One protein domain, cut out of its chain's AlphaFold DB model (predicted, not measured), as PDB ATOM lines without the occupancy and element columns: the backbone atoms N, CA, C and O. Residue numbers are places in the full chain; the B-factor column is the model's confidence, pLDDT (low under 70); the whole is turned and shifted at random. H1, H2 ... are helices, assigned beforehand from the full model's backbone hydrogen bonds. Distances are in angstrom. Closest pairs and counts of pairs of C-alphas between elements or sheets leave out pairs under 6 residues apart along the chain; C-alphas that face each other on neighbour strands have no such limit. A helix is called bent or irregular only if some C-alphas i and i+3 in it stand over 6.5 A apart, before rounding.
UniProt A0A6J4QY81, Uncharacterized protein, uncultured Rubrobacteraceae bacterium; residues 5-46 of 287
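What this domain is: This is residues 5 to 46 of the 287 residues of an uncharacterized protein of uncultured Rubrobacteraceae bacterium (UniProt A0A6J4QY81). Two long helices, H1 and then H2, meet near their ends as a wide, open L, with a tight link at the corner and both arms reaching away from it. The printed part has 42 residues with two named helices and no named strand, all helix by class. It is extended, with a radius of gyration of the C-alphas of 15.1 A and spans of 46 by 22 by 8 A.

Where its parts are: Find C-alpha 5 at (-48.869, -21.327, -61.566); from there H1, residues 5 to 24, runs 27.0 A to C-alpha 24. H1 is neither bent nor irregular, but only just: C-alphas 21 and 24 are 6.1 A apart. After four linking residues, H2, residues 29 to 46, runs 25.1 A from C-alpha 29 at (-38.394, 3.490, -46.067) to C-alpha 46 at (-55.989, 7.990, -28.686).

How they stand to each other: Look at Phe 22 and Leu 29: their C-alphas, the closest of H1 and H2, are 6.7 A apart. The helices are close but not clearly touching, and their lines are about perpendicular at 88 degrees. In H1 and H2 every O i to N i+4 pair is within hydrogen-bond range.

The domain as a whole: The C-alphas of Asp 6 and Ala 45, the two farthest apart, are 45.8 A from each other. The printed part has no cut. Read the B-factor column with care at residues 5 to 28, where pLDDT is under 70.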
ATOM      1  N   ARG A   5     -50.323 -21.506 -61.485       62.44
ATOM      2  CA  ARG A   5     -48.869 -21.327 -61.566       62.44
ATOM      3  C   ARG A   5     -48.441 -20.103 -62.385       62.44
ATOM      4  O   ARG A   5     -47.395 -19.532 -62.100       62.44
ATOM      5  N   ASP A   6     -49.245 -19.663 -63.351       63.34
ATOM      6  CA  ASP A   6     -48.939 -18.464 -64.144       63.34
ATOM      7  C   ASP A   6     -49.356 -17.179 -63.421       63.34
ATOM      8  O   ASP A   6     -48.738 -16.132 -63.614       63.34
ATOM      9  N   LEU A   7     -50.355 -17.263 -62.536       62.00
ATOM     10  CA  LEU A   7     -50.715 -16.171 -61.634       62.00
ATOM     11  C   LEU A   7     -49.637 -15.973 -60.558       62.00
ATOM     12  O   LEU A   7     -49.217 -14.847 -60.312       62.00
ATOM     13  N   ALA A   8     -49.130 -17.072 -59.987       60.97
ATOM     14  CA  ALA A   8     -48.074 -17.048 -58.975       60.97
ATOM     15  C   ALA A   8     -46.763 -16.436 -59.500       60.97
ATOM     16  O   ALA A   8     -46.163 -15.610 -58.823       60.97
ATOM     17  N   ARG A   9     -46.354 -16.753 -60.737       63.59
ATOM     18  CA  ARG A   9     -45.148 -16.159 -61.353       63.59
ATOM     19  C   ARG A   9     -45.294 -14.663 -61.641       63.59
ATOM     20  O   ARG A   9     -44.321 -13.924 -61.547       63.59
ATOM     21  N   ARG A  10     -46.504 -14.203 -61.976       61.53
ATOM     22  CA  ARG A  10     -46.787 -12.773 -62.200       61.53
ATOM     23  C   ARG A  10     -46.868 -11.984 -60.892       61.53
ATOM     24  O   ARG A  10     -46.419 -10.846 -60.856       61.53
ATOM     25  N   LEU A  11     -47.394 -12.592 -59.829       60.94
ATOM     26  CA  LEU A  11     -47.394 -12.027 -58.475       60.94
ATOM     27  C   LEU A  11     -45.983 -11.965 -57.876       60.94
ATOM     28  O   LEU A  11     -45.627 -10.942 -57.304       60.94
ATOM     29  N   ALA A  12     -45.164 -13.000 -58.075       62.53
ATOM     30  CA  ALA A  12     -43.777 -13.025 -57.613       62.53
ATOM     31  C   ALA A  12     -42.903 -11.962 -58.302       62.53
ATOM     32  O   ALA A  12     -42.110 -11.302 -57.641       62.53
ATOM     33  N   GLY A  13     -43.093 -11.722 -59.606       64.25
ATOM     34  CA  GLY A  13     -42.378 -10.651 -60.318       64.25
ATOM     35  C   GLY A  13     -42.773  -9.240 -59.866       64.25
ATOM     36  O   GLY A  13     -41.939  -8.339 -59.852       64.25
ATOM     37  N   LEU A  14     -44.030  -9.048 -59.451       63.34
ATOM     38  CA  LEU A  14     -44.499  -7.780 -58.891       63.34
ATOM     39  C   LEU A  14     -43.952  -7.551 -57.472       63.34
ATOM     40  O   LEU A  14     -43.637  -6.423 -57.110       63.34
ATOM     41  N   TRP A  15     -43.812  -8.628 -56.693       61.00
ATOM     42  CA  TRP A  15     -43.214  -8.605 -55.358       61.00
ATOM     43  C   TRP A  15     -41.699  -8.374 -55.396       61.00
ATOM     44  O   TRP A  15     -41.200  -7.596 -54.595       61.00
ATOM     45  N   GLY A  16     -40.983  -8.963 -56.360       67.12
ATOM     46  CA  GLY A  16     -39.547  -8.729 -56.546       67.12
ATOM     47  C   GLY A  16     -39.223  -7.285 -56.939       67.12
ATOM     48  O   GLY A  16     -38.354  -6.673 -56.336       67.12
ATOM     49  N   ALA A  17     -39.979  -6.693 -57.873       64.31
ATOM     50  CA  ALA A  17     -39.804  -5.284 -58.247       64.31
ATOM     51  C   ALA A  17     -40.199  -4.309 -57.122       64.31
ATOM     52  O   ALA A  17     -39.657  -3.211 -57.023       64.31
ATOM     53  N   PHE A  18     -41.151  -4.707 -56.275       63.91
ATOM     54  CA  PHE A  18     -41.495  -3.960 -55.073       63.91
ATOM     55  C   PHE A  18     -40.373  -4.049 -54.034       63.91
ATOM     56  O   PHE A  18     -39.975  -3.019 -53.514       63.91
ATOM     57  N   TYR A  19     -39.819  -5.237 -53.780       66.62
ATOM     58  CA  TYR A  19     -38.734  -5.451 -52.819       66.62
ATOM     59  C   TYR A  19     -37.438  -4.732 -53.221       66.62
ATOM     60  O   TYR A  19     -36.834  -4.066 -52.388       66.62
ATOM     61  N   ASP A  20     -37.068  -4.764 -54.504       63.03
ATOM     62  CA  ASP A  20     -35.889  -4.058 -55.035       63.03
ATOM     63  C   ASP A  20     -36.032  -2.528 -54.845       63.03
ATOM     64  O   ASP A  20     -35.122  -1.856 -54.363       63.03
ATOM     65  N   ALA A  21     -37.233  -1.978 -55.074       63.16
ATOM     66  CA  ALA A  21     -37.526  -0.562 -54.828       63.16
ATOM     67  C   ALA A  21     -37.668  -0.198 -53.332       63.16
ATOM     68  O   ALA A  21     -37.544   0.974 -52.963       63.16
ATOM     69  N   PHE A  22     -37.981  -1.172 -52.469       61.47
ATOM     70  CA  PHE A  22     -38.335  -0.949 -51.065       61.47
ATOM     71  C   PHE A  22     -37.173  -1.184 -50.098       61.47
ATOM     72  O   PHE A  22     -37.003  -0.399 -49.168       61.47
ATOM     73  N   VAL A  23     -36.379  -2.227 -50.336       67.44
ATOM     74  CA  VAL A  23     -35.279  -2.671 -49.469       67.44
ATOM     75  C   VAL A  23     -33.934  -2.235 -50.036       67.44
ATOM     76  O   VAL A  23     -33.151  -1.614 -49.326       67.44
ATOM     77  N   ARG A  24     -33.697  -2.442 -51.336       62.31
ATOM     78  CA  ARG A  24     -32.386  -2.171 -51.943       62.31
ATOM     79  C   ARG A  24     -32.130  -0.688 -52.219       62.31
ATOM     80  O   ARG A  24     -31.002  -0.222 -52.115       62.31
ATOM     81  N   GLU A  25     -33.174   0.074 -52.549       65.19
ATOM     82  CA  GLU A  25     -33.047   1.495 -52.917       65.19
ATOM     83  C   GLU A  25     -33.390   2.485 -51.784       65.19
ATOM     84  O   GLU A  25     -33.318   3.694 -52.005       65.19
ATOM     85  N   ASN A  26     -33.758   2.003 -50.582       66.69
ATOM     86  CA  ASN A  26     -34.033   2.754 -49.332       66.69
ATOM     87  C   ASN A  26     -34.871   4.052 -49.485       66.69
ATOM     88  O   ASN A  26     -34.857   4.955 -48.645       66.69
ATOM     89  N   ARG A  27     -35.615   4.191 -50.587       68.50
ATOM     90  CA  ARG A  27     -36.222   5.467 -51.004       68.50
ATOM     91  C   ARG A  27     -37.620   5.674 -50.437       68.50
ATOM     92  O   ARG A  27     -38.088   6.804 -50.306       68.50
ATOM     93  N   VAL A  28     -38.286   4.575 -50.105       68.06
ATOM     94  CA  VAL A  28     -39.648   4.530 -49.553       68.06
ATOM     95  C   VAL A  28     -39.677   4.179 -48.067       68.06
ATOM     96  O   VAL A  28     -40.683   4.442 -47.414       68.06
ATOM     97  N   LEU A  29     -38.562   3.708 -47.504       71.44
ATOM     98  CA  LEU A  29     -38.394   3.490 -46.067       71.44
ATOM     99  C   LEU A  29     -38.630   4.778 -45.250       71.44
ATOM    100  O   LEU A  29     -39.457   4.738 -44.338       71.44
ATOM    101  N   PRO A  30     -38.062   5.954 -45.601       80.31
ATOM    102  CA  PRO A  30     -38.326   7.191 -44.857       80.31
ATOM    103  C   PRO A  30     -39.809   7.625 -44.825       80.31
ATOM    104  O   PRO A  30     -40.323   7.880 -43.732       80.31
ATOM    105  N   PRO A  31     -40.554   7.693 -45.951       83.44
ATOM    106  CA  PRO A  31     -41.971   8.055 -45.907       83.44
ATOM    107  C   PRO A  31     -42.864   6.970 -45.283       83.44
ATOM    108  O   PRO A  31     -43.837   7.315 -44.614       83.44
ATOM    109  N   VAL A  32     -42.552   5.679 -45.439       85.56
ATOM    110  CA  VAL A  32     -43.333   4.602 -44.803       85.56
ATOM    111  C   VAL A  32     -43.141   4.600 -43.288       85.56
ATOM    112  O   VAL A  32     -44.124   4.514 -42.553       85.56
ATOM    113  N   MET A  33     -41.911   4.793 -42.808       86.44
ATOM    114  CA  MET A  33     -41.632   4.941 -41.378       86.44
ATOM    115  C   MET A  33     -42.313   6.182 -40.798       86.44
ATOM    116  O   MET A  33     -42.838   6.121 -39.691       86.44
ATOM    117  N   ALA A  34     -42.394   7.285 -41.553       89.56
ATOM    118  CA  ALA A  34     -43.141   8.469 -41.131       89.56
ATOM    119  C   ALA A  34     -44.649   8.191 -40.982       89.56
ATOM    120  O   ALA A  34     -45.260   8.630 -40.008       89.56
ATOM    121  N   LEU A  35     -45.250   7.434 -41.906       92.56
ATOM    122  CA  LEU A  35     -46.662   7.046 -41.813       92.56
ATOM    123  C   LEU A  35     -46.920   6.080 -40.649       92.56
ATOM    124  O   LEU A  35     -47.910   6.237 -39.935       92.56
ATOM    125  N   LEU A  36     -46.018   5.123 -40.419       92.06
ATOM    126  CA  LEU A  36     -46.099   4.189 -39.298       92.06
ATOM    127  C   LEU A  36     -45.927   4.914 -37.955       92.06
ATOM    128  O   LEU A  36     -46.714   4.698 -37.035       92.06
ATOM    129  N   ALA A  37     -44.969   5.838 -37.858       92.50
ATOM    130  CA  ALA A  37     -44.781   6.679 -36.681       92.50
ATOM    131  C   ALA A  37     -46.011   7.555 -36.403       92.50
ATOM    132  O   ALA A  37     -46.420   7.682 -35.251       92.50
ATOM    133  N   LEU A  38     -46.647   8.110 -37.441       94.38
ATOM    134  CA  LEU A  38     -47.873   8.897 -37.293       94.38
ATOM    135  C   LEU A  38     -49.044   8.026 -36.822       94.38
ATOM    136  O   LEU A  38     -49.810   8.452 -35.961       94.38
ATOM    137  N   PHE A  39     -49.153   6.790 -37.313       94.56
ATOM    138  CA  PHE A  39     -50.155   5.829 -36.850       94.56
ATOM    139  C   PHE A  39     -49.951   5.435 -35.380       94.56
ATOM    140  O   PHE A  39     -50.901   5.473 -34.598       94.56
ATOM    141  N   LEU A  40     -48.716   5.126 -34.975       92.69
ATOM    142  CA  LEU A  40     -48.391   4.823 -33.579       92.69
ATOM    143  C   LEU A  40     -48.620   6.031 -32.668       92.69
ATOM    144  O   LEU A  40     -49.200   5.889 -31.597       92.69
ATOM    145  N   PHE A  41     -48.225   7.227 -33.101       91.69
ATOM    146  CA  PHE A  41     -48.470   8.456 -32.353       91.69
ATOM    147  C   PHE A  41     -49.969   8.738 -32.206       91.69
ATOM    148  O   PHE A  41     -50.422   9.077 -31.118       91.69
ATOM    149  N   ALA A  42     -50.755   8.543 -33.267       89.94
ATOM    150  CA  ALA A  42     -52.208   8.661 -33.211       89.94
ATOM    151  C   ALA A  42     -52.830   7.620 -32.267       89.94
ATOM    152  O   ALA A  42     -53.771   7.945 -31.549       89.94
ATOM    153  N   TRP A  43     -52.293   6.400 -32.221       91.25
ATOM    154  CA  TRP A  43     -52.737   5.356 -31.297       91.25
ATOM    155  C   TRP A  43     -52.392   5.675 -29.838       91.25
ATOM    156  O   TRP A  43     -53.247   5.537 -28.968       91.25
ATOM    157  N   VAL A  44     -51.186   6.179 -29.567       90.69
ATOM    158  CA  VAL A  44     -50.775   6.637 -28.230       90.69
ATOM    159  C   VAL A  44     -51.596   7.845 -27.793       90.69
ATOM    160  O   VAL A  44     -52.068   7.877 -26.663       90.69
ATOM    161  N   ALA A  45     -51.823   8.814 -28.681       85.44
ATOM    162  CA  ALA A  45     -52.691   9.948 -28.400       85.44
ATOM    163  C   ALA A  45     -54.126   9.475 -28.121       85.44
ATOM    164  O   ALA A  45     -54.713   9.869 -27.121       85.44
ATOM    165  N   ALA A  46     -54.673   8.570 -28.935       79.81
ATOM    166  CA  ALA A  46     -55.989   7.990 -28.686       79.81
ATOM    167  C   ALA A  46     -56.044   7.250 -27.337       79.81
ATOM    168  O   ALA A  46     -56.984   7.459 -26.582       79.81
TER     169      ALA A  46